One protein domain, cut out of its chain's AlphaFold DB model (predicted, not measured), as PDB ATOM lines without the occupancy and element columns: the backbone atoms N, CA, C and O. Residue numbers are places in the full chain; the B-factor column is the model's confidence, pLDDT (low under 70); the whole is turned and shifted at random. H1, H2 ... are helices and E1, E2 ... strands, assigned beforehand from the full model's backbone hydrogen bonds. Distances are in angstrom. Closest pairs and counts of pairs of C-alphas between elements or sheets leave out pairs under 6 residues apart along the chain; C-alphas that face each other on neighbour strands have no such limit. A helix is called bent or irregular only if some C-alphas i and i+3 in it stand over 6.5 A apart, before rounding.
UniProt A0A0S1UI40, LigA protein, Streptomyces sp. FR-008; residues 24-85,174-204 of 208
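This is residues 24 to 85 and 174 to 204 of the 208 residues of the protein "LigA protein" of Streptomyces sp. FR-008 (UniProt A0A0S1UI40). One very long helix, H1, makes the longest axis, and a small sheet of three strands, H2 and H3 make a loose frame along one side of it. The sheet slants away from the later part of H1, H2 packs on the sheet near the end far from H1, and H3 comes back to H1; residues 24 to 35 of H1 stick out freely. The printed part has 93 residues with three named helices and three named strands, in the order H1 E1 E2 E3 H2 H3; the sheet order is E1 E2 E3, antiparallel throughout, and the class is mixed, helices and strands. The whole is loose, with a radius of gyration of the C-alphas of 15.9 A, and spans 55 by 25 by 23 A.

H1, residues 24 to 62, is on the sheet formed by E1, residues 66 to 70, E2, residues 76 to 82, and E3, residues 174 to 178. Its height over the sheet is 10.5 A, and its closest C-alphas to E3 are those of Gln 52 and His 174, 6.5 A apart. On the local plane it runs slantwise to the strands, only just, at 57 degrees to E2. E1 and E2 form a hairpin, with N 67 and O 80 2.9 A apart, within hydrogen-bond range. E2 and E3 are antiparallel at 157 degrees, with N 79 and O 177 2.8 A apart, also within range. H2, residues 182 to 191, is on the same face as H1, two layers with helices on one face of a sheet; the closest C-alphas of E2 and H2 are those of Val 77 and Gly 182, 4.0 A apart. H1 and H2 are apart. H3, residues 196 to 203, touches H1 at residues 36 to 43 alone, opposite ways at a steep tilt of 60 degrees; their closest C-alphas, of Arg 39 and Ile 202, are 6.0 A apart. Every O i to N i+4 pair is within hydrogen-bond range in H1 and H2; in H3 it is 2 of 4, with 4 of 5 O i to N i+3 pairs.

H1 begins at C-alpha 24 (201.572, 293.150, 191.265) and is 55.5 A long. E1 measures 12.9 A, E2 17.6 A and E3 13.2 A. H2 measures 14.1 A. H3 measures 9.3 A, ends at C-alpha 203 (188.137, 311.459, 199.301) and is irregular, with C-alphas 198 and 201 7.4 A apart.

The C-alphas farthest apart, of Arg 24 and Asp 62, are 55.5 A apart. Residues 86 to 173 are not printed, and C-alphas 85 and 174 are 9.4 A apart across the cut. Of the links printed whole, none is long. Mean pLDDT of the printed part is 88.7; residues 84, 85 and 204 are under 70.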
ATOM      1  N   ARG A  24     202.133 291.949 191.883       87.06
ATOM      2  CA  ARG A  24     201.572 293.150 191.265       87.06
ATOM      3  C   ARG A  24     200.410 293.707 192.090       87.06
ATOM      4  O   ARG A  24     200.346 294.922 192.238       87.06
ATOM      5  N   ASP A  25     199.533 292.851 192.606       91.00
ATOM      6  CA  ASP A  25     198.384 293.275 193.416       91.00
ATOM      7  C   ASP A  25     198.858 293.869 194.746       91.00
ATOM      8  O   ASP A  25     198.461 294.982 195.083       91.00
ATOM      9  N   LEU A  26     199.831 293.222 195.401       92.69
ATOM     10  CA  LEU A  26     200.484 293.754 196.603       92.69
ATOM     11  C   LEU A  26     201.148 295.116 196.356       92.69
ATOM     12  O   LEU A  26     201.016 296.025 197.169       92.69
ATOM     13  N   ALA A  27     201.833 295.292 195.220       90.06
ATOM     14  CA  ALA A  27     202.456 296.572 194.880       90.06
ATOM     15  C   ALA A  27     201.419 297.687 194.642       90.06
ATOM     16  O   ALA A  27     201.659 298.846 194.985       90.06
ATOM     17  N   VAL A  28     200.263 297.353 194.055       95.00
ATOM     18  CA  VAL A  28     199.150 298.299 193.881       95.00
ATOM     19  C   VAL A  28     198.525 298.646 195.231       95.00
ATOM     20  O   VAL A  28     198.258 299.822 195.485       95.00
ATOM     21  N   GLU A  29     198.319 297.655 196.097       93.94
ATOM     22  CA  GLU A  29     197.795 297.866 197.444       93.94
ATOM     23  C   GLU A  29     198.728 298.756 198.274       93.94
ATOM     24  O   GLU A  29     198.278 299.752 198.843       93.94
ATOM     25  N   GLU A  30     200.033 298.474 198.275       92.81
ATOM     26  CA  GLU A  30     201.039 299.275 198.979       92.81
ATOM     27  C   GLU A  30     201.027 300.735 198.503       92.81
ATOM     28  O   GLU A  30     200.919 301.655 199.320       92.81
ATOM     29  N   ALA A  31     201.053 300.962 197.186       92.81
ATOM     30  CA  ALA A  31     201.018 302.307 196.616       92.81
ATOM     31  C   ALA A  31     199.723 303.064 196.970       92.81
ATOM     32  O   ALA A  31     199.752 304.267 197.251       92.81
ATOM     33  N   ALA A  32     198.578 302.373 196.982       93.25
ATOM     34  CA  ALA A  32     197.298 302.965 197.358       93.25
ATOM     35  C   ALA A  32     197.254 303.347 198.847       93.25
ATOM     36  O   ALA A  32     196.779 304.436 199.193       93.25
ATOM     37  N   LEU A  33     197.767 302.480 199.728       93.19
ATOM     38  CA  LEU A  33     197.827 302.724 201.169       93.19
ATOM     39  C   LEU A  33     198.792 303.860 201.522       93.19
ATOM     40  O   LEU A  33     198.453 304.680 202.379       93.19
ATOM     41  N   ASP A  34     199.938 303.964 200.845       93.19
ATOM     42  CA  ASP A  34     200.889 305.065 201.049       93.19
ATOM     43  C   ASP A  34     200.274 306.422 200.669       93.19
ATOM     44  O   ASP A  34     200.251 307.364 201.472       93.19
ATOM     45  N   LEU A  35     199.642 306.503 199.491       91.81
ATOM     46  CA  LEU A  35     198.927 307.704 199.060       91.81
ATOM     47  C   LEU A  35     197.827 308.098 200.058       91.81
ATOM     48  O   LEU A  35     197.678 309.278 200.409       91.81
ATOM     49  N   LEU A  36     197.046 307.122 200.529       91.62
ATOM     50  CA  LEU A  36     195.995 307.364 201.512       91.62
ATOM     51  C   LEU A  36     196.578 307.861 202.840       91.62
ATOM     52  O   LEU A  36     196.066 308.832 203.407       91.62
ATOM     53  N   ALA A  37     197.668 307.256 203.315       90.75
ATOM     54  CA  ALA A  37     198.358 307.669 204.530       90.75
ATOM     55  C   ALA A  37     198.854 309.120 204.430       90.75
ATOM     56  O   ALA A  37     198.626 309.911 205.354       90.75
ATOM     57  N   ALA A  38     199.439 309.507 203.292       89.94
ATOM     58  CA  ALA A  38     199.874 310.877 203.033       89.94
ATOM     59  C   ALA A  38     198.702 311.875 203.079       89.94
ATOM     60  O   ALA A  38     198.783 312.912 203.752       89.94
ATOM     61  N   ARG A  39     197.568 311.549 202.439       89.81
ATOM     62  CA  ARG A  39     196.362 312.397 202.471       89.81
ATOM     63  C   ARG A  39     195.771 312.521 203.873       89.81
ATOM     64  O   ARG A  39     195.441 313.628 204.306       89.81
ATOM     65  N   VAL A  40     195.679 311.416 204.614       91.25
ATOM     66  CA  VAL A  40     195.210 311.411 206.008       91.25
ATOM     67  C   VAL A  40     196.138 312.247 206.891       91.25
ATOM     68  O   VAL A  40     195.660 313.034 207.714       91.25
ATOM     69  N   ALA A  41     197.456 312.147 206.704       88.56
ATOM     70  CA  ALA A  41     198.433 312.949 207.435       88.56
ATOM     71  C   ALA A  41     198.262 314.453 207.157       88.56
ATOM     72  O   ALA A  41     198.226 315.253 208.100       88.56
ATOM     73  N   ALA A  42     198.084 314.843 205.891       88.50
ATOM     74  CA  ALA A  42     197.836 316.228 205.495       88.50
ATOM     75  C   ALA A  42     196.518 316.772 206.079       88.50
ATOM     76  O   ALA A  42     196.502 317.839 206.706       88.50
ATOM     77  N   ALA A  43     195.425 316.013 205.961       89.00
ATOM     78  CA  ALA A  43     194.125 316.377 206.523       89.00
ATOM     79  C   ALA A  43     194.190 316.521 208.053       89.00
ATOM     80  O   ALA A  43     193.731 317.522 208.612       89.00
ATOM     81  N   LYS A  44     194.846 315.576 208.739       90.38
ATOM     82  CA  LYS A  44     195.076 315.623 210.189       90.38
ATOM     83  C   LYS A  44     195.885 316.851 210.594       90.38
ATOM     84  O   LYS A  44     195.523 317.505 211.573       90.38
ATOM     85  N   LYS A  45     196.945 317.202 209.858       89.06
ATOM     86  CA  LYS A  45     197.747 318.415 210.104       89.06
ATOM     87  C   LYS A  45     196.883 319.676 210.016       89.06
ATOM     88  O   LYS A  45     196.945 320.518 210.910       89.06
ATOM     89  N   ASN A  46     196.041 319.777 208.988       89.06
ATOM     90  CA  ASN A  46     195.130 320.905 208.802       89.06
ATOM     91  C   ASN A  46     194.094 321.008 209.942       89.06
ATOM     92  O   ASN A  46     193.937 322.071 210.546       89.06
ATOM     93  N   VAL A  47     193.420 319.903 210.286       91.62
ATOM     94  CA  VAL A  47     192.466 319.856 211.412       91.62
ATOM     95  C   VAL A  47     193.157 320.229 212.723       91.62
ATOM     96  O   VAL A  47     192.621 321.030 213.485       91.62
ATOM     97  N   ARG A  48     194.371 319.723 212.970       91.25
ATOM     98  CA  ARG A  48     195.156 320.039 214.169       91.25
ATOM     99  C   ARG A  48     195.450 321.536 214.272       91.25
ATOM    100  O   ARG A  48     195.285 322.105 215.347       91.25
ATOM    101  N   ALA A  49     195.835 322.186 213.174       89.81
ATOM    102  CA  ALA A  49     196.076 323.628 213.158       89.81
ATOM    103  C   ALA A  49     194.801 324.425 213.490       89.81
ATOM    104  O   ALA A  49     194.814 325.265 214.392       89.81
ATOM    105  N   ARG A  50     193.677 324.104 212.833       91.69
ATOM    106  CA  ARG A  50     192.377 324.747 213.100       91.69
ATOM    107  C   ARG A  50     191.913 324.534 214.540       91.69
ATOM    108  O   ARG A  50     191.474 325.487 215.179       91.69
ATOM    109  N   MET A  51     192.058 323.317 215.061       92.50
ATOM    110  CA  MET A  51     191.679 322.971 216.432       92.50
ATOM    111  C   MET A  51     192.524 323.718 217.462       92.50
ATOM    112  O   MET A  51     191.985 324.225 218.440       92.50
ATOM    113  N   GLN A  52     193.832 323.856 217.222       90.88
ATOM    114  CA  GLN A  52     194.706 324.658 218.078       90.88
ATOM    115  C   GLN A  52     194.230 326.116 218.130       90.88
ATOM    116  O   GLN A  52     194.002 326.646 219.212       90.88
ATOM    117  N   THR A  53     193.991 326.735 216.969       89.25
ATOM    118  CA  THR A  53     193.479 328.112 216.899       89.25
ATOM    119  C   THR A  53     192.120 328.262 217.589       89.25
ATOM    120  O   THR A  53     191.896 329.246 218.293       89.25
ATOM    121  N   ALA A  54     191.210 327.302 217.407       90.81
ATOM    122  CA  ALA A  54     189.889 327.323 218.029       90.81
ATOM    123  C   ALA A  54     189.973 327.207 219.558       90.81
ATOM    124  O   ALA A  54     189.364 328.013 220.260       90.81
ATOM    125  N   LEU A  55     190.774 326.267 220.070       90.00
ATOM    126  CA  LEU A  55     190.998 326.095 221.505       90.00
ATOM    127  C   LEU A  55     191.689 327.307 222.125       90.00
ATOM    128  O   LEU A  55     191.301 327.734 223.205       90.00
ATOM    129  N   ASP A  56     192.668 327.909 221.448       88.19
ATOM    130  CA  ASP A  56     193.332 329.108 221.958       88.19
ATOM    131  C   ASP A  56     192.364 330.294 222.078       88.19
ATOM    132  O   ASP A  56     192.397 331.020 223.076       88.19
ATOM    133  N   ARG A  57     191.464 330.465 221.099       87.38
ATOM    134  CA  ARG A  57     190.398 331.478 221.149       87.38
ATOM    135  C   ARG A  57     189.387 331.185 222.258       87.38
ATOM    136  O   ARG A  57     189.050 332.102 223.001       87.38
ATOM    137  N   ALA A  58     188.937 329.937 222.389       86.38
ATOM    138  CA  ALA A  58     187.985 329.523 223.422       86.38
ATOM    139  C   ALA A  58     188.568 329.687 224.836       86.38
ATOM    140  O   ALA A  58     187.906 330.222 225.719       86.38
ATOM    141  N   ALA A  59     189.842 329.335 225.028       87.00
ATOM    142  CA  ALA A  59     190.545 329.540 226.288       87.00
ATOM    143  C   ALA A  59     190.662 331.027 226.650       87.00
ATOM    144  O   ALA A  59     190.521 331.383 227.814       87.00
ATOM    145  N   LYS A  60     190.900 331.905 225.665       85.56
ATOM    146  CA  LYS A  60     190.987 333.356 225.897       85.56
ATOM    147  C   LYS A  60     189.626 333.987 226.209       85.56
ATOM    148  O   LYS A  60     189.573 334.909 227.013       85.56
ATOM    149  N   ARG A  61     188.563 333.539 225.536       86.44
ATOM    150  CA  ARG A  61     187.218 334.120 225.652       86.44
ATOM    151  C   ARG A  61     186.467 333.604 226.880       86.44
ATOM    152  O   ARG A  61     185.930 334.405 227.631       86.44
ATOM    153  N   ASP A  62     186.479 332.286 227.081       85.12
ATOM    154  CA  ASP A  62     185.584 331.591 228.016       85.12
ATOM    155  C   ASP A  62     186.344 330.757 229.067       85.12
ATOM    156  O   ASP A  62     185.729 330.085 229.890       85.12
ATOM    157  N   GLY A  63     187.683 330.719 229.016       85.00
ATOM    158  CA  GLY A  63     188.492 329.855 229.887       85.00
ATOM    159  C   GLY A  63     188.422 328.361 229.546       85.00
ATOM    160  O   GLY A  63     188.934 327.529 230.294       85.00
ATOM    161  N   VAL A  64     187.808 327.988 228.417       86.25
ATOM    162  CA  VAL A  64     187.661 326.585 228.004       86.25
ATOM    163  C   VAL A  64     189.002 326.026 227.528       86.25
ATOM    164  O   VAL A  64     189.506 326.384 226.465       86.25
ATOM    165  N   GLU A  65     189.570 325.102 228.305       87.12
ATOM    166  CA  GLU A  65     190.839 324.429 227.985       87.12
ATOM    167  C   GLU A  65     190.660 322.990 227.463       87.12
ATOM    168  O   GLU A  65     191.634 322.367 227.033       87.12
ATOM    169  N   ARG A  66     189.444 322.423 227.513       90.38
ATOM    170  CA  ARG A  66     189.164 321.025 227.137       90.38
ATOM    171  C   ARG A  66     187.833 320.886 226.405       90.38
ATOM    172  O   ARG A  66     186.874 321.561 226.755       90.38
ATOM    173  N   VAL A  67     187.778 319.973 225.436       94.25
ATOM    174  CA  VAL A  67     186.579 319.645 224.650       94.25
ATOM    175  C   VAL A  67     186.477 318.127 224.477       94.25
ATOM    176  O   VAL A  67     187.483 317.455 224.232       94.25
ATOM    177  N   ALA A  68     185.270 317.583 224.619       93.88
ATOM    178  CA  ALA A  68     184.968 316.190 224.312       93.88
ATOM    179  C   ALA A  68     184.797 316.009 222.793       93.88
ATOM    180  O   ALA A  68     184.136 316.806 222.136       93.88
ATOM    181  N   ALA A  69     185.422 314.977 222.233       93.38
ATOM    182  CA  ALA A  69     185.166 314.526 220.873       93.38
ATOM    183  C   ALA A  69     184.095 313.437 220.931       93.38
ATOM    184  O   ALA A  69     184.330 312.356 221.482       93.38
ATOM    185  N   GLU A  70     182.929 313.746 220.380       94.69
ATOM    186  CA  GLU A  70     181.756 312.879 220.373       94.69
ATOM    187  C   GLU A  70     181.460 312.405 218.953       94.69
ATOM    188  O   GLU A  70     181.640 313.140 217.978       94.69
ATOM    189  N   LEU A  71     181.040 311.150 218.838       91.56
ATOM    190  CA  LEU A  71     180.476 310.613 217.609       91.56
ATOM    191  C   LEU A  71     179.065 311.188 217.384       91.56
ATOM    192  O   LEU A  71     178.434 311.653 218.333       91.56
ATOM    193  N   PRO A  72     178.513 311.113 216.157       89.12
ATOM    194  CA  PRO A  72     177.151 311.581 215.868       89.12
ATOM    195  C   PRO A  72     176.051 310.930 216.720       89.12
ATOM    196  O   PRO A  72     174.981 311.506 216.883       89.12
ATOM    197  N   ASN A  73     176.314 309.749 217.286       86.75
ATOM    198  CA  ASN A  73     175.423 309.060 218.224       86.75
ATOM    199  C   ASN A  73     175.521 309.589 219.678       86.75
ATOM    200  O   ASN A  73     174.913 309.009 220.572       86.75
ATOM    201  N   GLY A  74     176.303 310.646 219.930       89.56
ATOM    202  CA  GLY A  74     176.525 311.249 221.249       89.56
ATOM    203  C   GLY A  74     177.593 310.558 222.106       89.56
ATOM    204  O   GLY A  74     177.899 311.016 223.205       89.56
ATOM    205  N   GLN A  75     178.198 309.463 221.637       91.75
ATOM    206  CA  GLN A  75     179.224 308.753 222.398       91.75
ATOM    207  C   GLN A  75     180.546 309.530 222.403       91.75
ATOM    208  O   GLN A  75     181.153 309.758 221.355       91.75
ATOM    209  N   THR A  76     181.057 309.871 223.587       93.44
ATOM    210  CA  THR A  76     182.388 310.475 223.729       93.44
ATOM    211  C   THR A  76     183.497 309.448 223.490       93.44
ATOM    212  O   THR A  76     183.679 308.517 224.275       93.44
ATOM    213  N   VAL A  77     184.313 309.659 222.456       94.25
ATOM    214  CA  VAL A  77     185.416 308.752 222.080       94.25
ATOM    215  C   VAL A  77     186.791 309.260 222.499       94.25
ATOM    216  O   VAL A  77     187.702 308.470 222.760       94.25
ATOM    217  N   ALA A  78     186.964 310.574 222.613       93.56
ATOM    218  CA  ALA A  78     188.218 311.172 223.046       93.56
ATOM    219  C   ALA A  78     187.984 312.512 223.747       93.56
ATOM    220  O   ALA A  78     186.923 313.117 223.649       93.56
ATOM    221  N   THR A  79     189.009 312.995 224.434       94.12
ATOM    222  CA  THR A  79     189.061 314.351 224.975       94.12
ATOM    223  C   THR A  79     190.249 315.064 224.353       94.12
ATOM    224  O   THR A  79     191.363 314.536 224.351       94.12
ATOM    225  N   ILE A  80     190.031 316.279 223.858       93.06
ATOM    226  CA  ILE A  80     191.096 317.162 223.394       93.06
ATOM    227  C   ILE A  80     191.309 318.238 224.451       93.06
ATOM    228  O   ILE A  80     190.377 318.934 224.845       93.06
ATOM    229  N   SER A  81     192.540 318.361 224.932       89.19
ATOM    230  CA  SER A  81     192.914 319.294 225.990       89.19
ATOM    231  C   SER A  81     194.091 320.156 225.562       89.19
ATOM    232  O   SER A  81     195.073 319.648 225.016       89.19
ATOM    233  N   LEU A  82     194.019 321.459 225.836       87.12
ATOM    234  CA  LEU A  82     195.189 322.323 225.802       87.12
ATOM    235  C   LEU A  82     196.168 321.849 226.871       87.12
ATOM    236  O   LEU A  82     195.828 321.736 228.051       87.12
ATOM    237  N   ARG A  83     197.406 321.588 226.463       78.38
ATOM    238  CA  ARG A  83     198.510 321.477 227.404       78.38
ATOM    239  C   ARG A  83     199.006 322.878 227.676       78.38
ATOM    240  O   ARG A  83     199.314 323.617 226.744       78.38
ATOM    241  N   ARG A  84     199.101 323.245 228.951       66.38
ATOM    242  CA  ARG A  84     199.892 324.412 229.340       66.38
ATOM    243  C   ARG A  84     201.318 324.119 228.884       66.38
ATOM    244  O   ARG A  84     201.849 323.063 229.218       66.38
ATOM    245  N   GLY A  85     201.871 324.977 228.027       58.59
ATOM    246  CA  GLY A  85     203.271 324.845 227.631       58.59
ATOM    247  C   GLY A  85     204.118 324.809 228.896       58.59
ATOM    248  O   GLY A  85     203.802 325.512 229.856       58.59
ATOM    249  N   HIS A 174     197.846 321.192 221.940       87.31
ATOM    250  CA  HIS A 174     196.818 320.318 222.488       87.31
ATOM    251  C   HIS A 174     197.209 318.840 222.368       87.31
ATOM    252  O   HIS A 174     197.883 318.408 221.420       87.31
ATOM    253  N   SER A 175     196.733 318.047 223.322       88.25
ATOM    254  CA  SER A 175     196.767 316.587 223.273       88.25
ATOM    255  C   SER A 175     195.376 316.016 223.057       88.25
ATOM    256  O   SER A 175     194.396 316.561 223.555       88.25
ATOM    257  N   LEU A 176     195.316 314.903 222.329       93.06
ATOM    258  CA  LEU A 176     194.131 314.065 222.206       93.06
ATOM    259  C   LEU A 176     194.340 312.835 223.086       93.06
ATOM    260  O   LEU A 176     195.325 312.117 222.914       93.06
ATOM    261  N   THR A 177     193.411 312.598 224.003       92.00
ATOM    262  CA  THR A 177     193.399 311.434 224.886       92.00
ATOM    263  C   THR A 177     192.172 310.598 224.570       92.00
ATOM    264  O   THR A 177     191.047 311.075 224.699       92.00
ATOM    265  N   TRP A 178     192.383 309.353 224.155       93.75
ATOM    266  CA  TRP A 178     191.297 308.414 223.892       93.75
ATOM    267  C   TRP A 178     190.611 307.991 225.191       93.75
ATOM    268  O   TRP A 178     191.267 307.808 226.218       93.75
ATOM    269  N   ARG A 179     189.290 307.823 225.141       90.56
ATOM    270  CA  ARG A 179     188.540 307.128 226.190       90.56
ATOM    271  C   ARG A 179     188.716 305.617 226.038       90.56
ATOM    272  O   ARG A 179     189.191 305.140 225.004       90.56
ATOM    273  N   LYS A 180     188.322 304.876 227.077       89.81
ATOM    274  CA  LYS A 180     188.206 303.417 227.007       89.81
ATOM    275  C   LYS A 180     187.301 303.063 225.819       89.81
ATOM    276  O   LYS A 180     186.280 303.717 225.635       89.81
ATOM    277  N   ASP A 181     187.758 302.144 224.973       92.25
ATOM    278  CA  ASP A 181     187.073 301.667 223.758       92.25
ATOM    279  C   ASP A 181     186.827 302.737 222.669       92.25
ATOM    280  O   ASP A 181     186.274 302.458 221.608       92.25
ATOM    281  N   GLY A 182     187.318 303.968 222.857       90.19
ATOM    282  CA  GLY A 182     187.081 305.073 221.923       90.19
ATOM    283  C   GLY A 182     187.681 304.840 220.534       90.19
ATOM    284  O   GLY A 182     187.110 305.278 219.536       90.19
ATOM    285  N   LYS A 183     188.808 304.122 220.453       92.00
ATOM    286  CA  LYS A 183     189.416 303.738 219.168       92.00
ATOM    287  C   LYS A 183     188.544 302.745 218.403       92.00
ATOM    288  O   LYS A 183     188.354 302.924 217.207       92.00
ATOM    289  N   GLU A 184     188.018 301.738 219.091       92.69
ATOM    290  CA  GLU A 184     187.163 300.708 218.502       92.69
ATOM    291  C   GLU A 184     185.827 301.303 218.054       92.69
ATOM    292  O   GLU A 184     185.449 301.142 216.899       92.69
ATOM    293  N   ALA A 185     185.193 302.119 218.900       91.88
ATOM    294  CA  ALA A 185     183.975 302.843 218.538       91.88
ATOM    295  C   ALA A 185     184.184 303.778 217.333       91.88
ATOM    296  O   ALA A 185     183.325 303.882 216.462       91.88
ATOM    297  N   THR A 186     185.346 304.436 217.240       92.19
ATOM    298  CA  THR A 186     185.687 305.267 216.072       92.19
ATOM    299  C   THR A 186     185.913 304.416 214.821       92.19
ATOM    300  O   THR A 186     185.487 304.810 213.738       92.19
ATOM    301  N   ALA A 187     186.555 303.251 214.951       91.50
ATOM    302  CA  ALA A 187     186.752 302.318 213.843       91.50
ATOM    303  C   ALA A 187     185.417 301.744 213.338       91.50
ATOM    304  O   ALA A 187     185.209 301.666 212.131       91.50
ATOM    305  N   GLU A 188     184.489 301.420 214.241       91.62
ATOM    306  CA  GLU A 188     183.125 301.005 213.905       91.62
ATOM    307  C   GLU A 188     182.359 302.121 213.189       91.62
ATOM    308  O   GLU A 188     181.776 301.917 212.126       91.62
ATOM    309  N   ALA A 189     182.408 303.342 213.729       90.94
ATOM    310  CA  ALA A 189     181.770 304.506 213.121       90.94
ATOM    311  C   ALA A 189     182.354 304.831 211.734       90.94
ATOM    312  O   ALA A 189     181.649 305.332 210.857       90.94
ATOM    313  N   TRP A 190     183.637 304.538 211.511       89.94
ATOM    314  CA  TRP A 190     184.246 304.618 210.188       89.94
ATOM    315  C   TRP A 190     183.726 303.517 209.260       89.94
ATOM    316  O   TRP A 190     183.260 303.831 208.167       89.94
ATOM    317  N   ARG A 191     183.731 302.256 209.709       90.62
ATOM    318  CA  ARG A 191     183.282 301.103 208.911       90.62
ATOM    319  C   ARG A 191     181.817 301.215 208.486       90.62
ATOM    320  O   ARG A 191     181.475 300.873 207.362       90.62
ATOM    321  N   THR A 192     180.971 301.744 209.364       91.06
ATOM    322  CA  THR A 192     179.537 301.975 209.114       91.06
ATOM    323  C   THR A 192     179.248 303.242 208.303       91.06
ATOM    324  O   THR A 192     178.090 303.545 208.032       91.06
ATOM    325  N   GLY A 193     180.272 304.018 207.927       87.94
ATOM    326  CA  GLY A 193     180.112 305.258 207.162       87.94
ATOM    327  C   GLY A 193     179.583 306.449 207.971       87.94
ATOM    328  O   GLY A 193     179.451 307.546 207.432       87.94
ATOM    329  N   THR A 194     179.354 306.286 209.276       89.69
ATOM    330  CA  THR A 194     178.903 307.355 210.186       89.69
ATOM    331  C   THR A 194     179.865 308.554 210.199       89.69
ATOM    332  O   THR A 194     179.452 309.689 210.427       89.69
ATOM    333  N   LEU A 195     181.151 308.319 209.910       88.19
ATOM    334  CA  LEU A 195     182.189 309.353 209.817       88.19
ATOM    335  C   LEU A 195     182.479 309.851 208.383       88.19
ATOM    336  O   LEU A 195     183.470 310.550 208.163       88.19
ATOM    337  N   ALA A 196     181.657 309.501 207.387       86.06
ATOM    338  CA  ALA A 196     181.935 309.813 205.980       86.06
ATOM    339  C   ALA A 196     182.111 311.321 205.719       86.06
ATOM    340  O   ALA A 196     183.012 311.721 204.979       86.06
ATOM    341  N   HIS A 197     181.321 312.175 206.381       85.00
ATOM    342  CA  HIS A 197     181.450 313.628 206.242       85.00
ATOM    343  C   HIS A 197     182.832 314.121 206.712       85.00
ATOM    344  O   HIS A 197     183.441 314.989 206.082       85.00
ATOM    345  N   GLN A 198     183.357 313.579 207.808       82.88
ATOM    346  CA  GLN A 198     184.632 313.990 208.397       82.88
ATOM    347  C   GLN A 198     185.815 313.648 207.478       82.88
ATOM    348  O   GLN A 198     186.843 314.327 207.527       82.88
ATOM    349  N   PHE A 199     185.650 312.651 206.604       83.12
ATOM    350  CA  PHE A 199     186.656 312.211 205.637       83.12
ATOM    351  C   PHE A 199     186.453 312.759 204.219       83.12
ATOM    352  O   PHE A 199     187.300 312.516 203.362       83.12
ATOM    353  N   ALA A 200     185.409 313.556 203.972       80.94
ATOM    354  CA  ALA A 200     185.099 314.087 202.640       80.94
ATOM    355  C   ALA A 200     186.276 314.849 201.998       80.94
ATOM    356  O   ALA A 200     186.476 314.789 200.792       80.94
ATOM    357  N   ALA A 201     187.105 315.525 202.801       73.56
ATOM    358  CA  ALA A 201     188.285 316.242 202.308       73.56
ATOM    359  C   ALA A 201     189.447 315.326 201.867       73.56
ATOM    360  O   ALA A 201     190.343 315.783 201.169       73.56
ATOM    361  N   ILE A 202     189.462 314.061 202.299       80.50
ATOM    362  CA  ILE A 202     190.474 313.061 201.912       80.50
ATOM    363  C   ILE A 202     190.051 312.346 200.621       80.50
ATOM    364  O   ILE A 202     190.900 311.976 199.804       80.50
ATOM    365  N   THR A 203     188.739 312.169 200.437       72.19
ATOM    366  CA  THR A 203     188.137 311.459 199.301       72.19
ATOM    367  C   THR A 203     187.769 312.374 198.136       72.19
ATOM    368  O   THR A 203     187.683 311.899 197.006       72.19
ATOM    369  N   ALA A 204     187.602 313.681 198.363       69.31
ATOM    370  CA  ALA A 204     187.456 314.653 197.287       69.31
ATOM    371  C   ALA A 204     188.745 314.697 196.449       69.31
ATOM    372  O   ALA A 204     189.813 315.056 196.944       69.31
TER     373      ALA A 204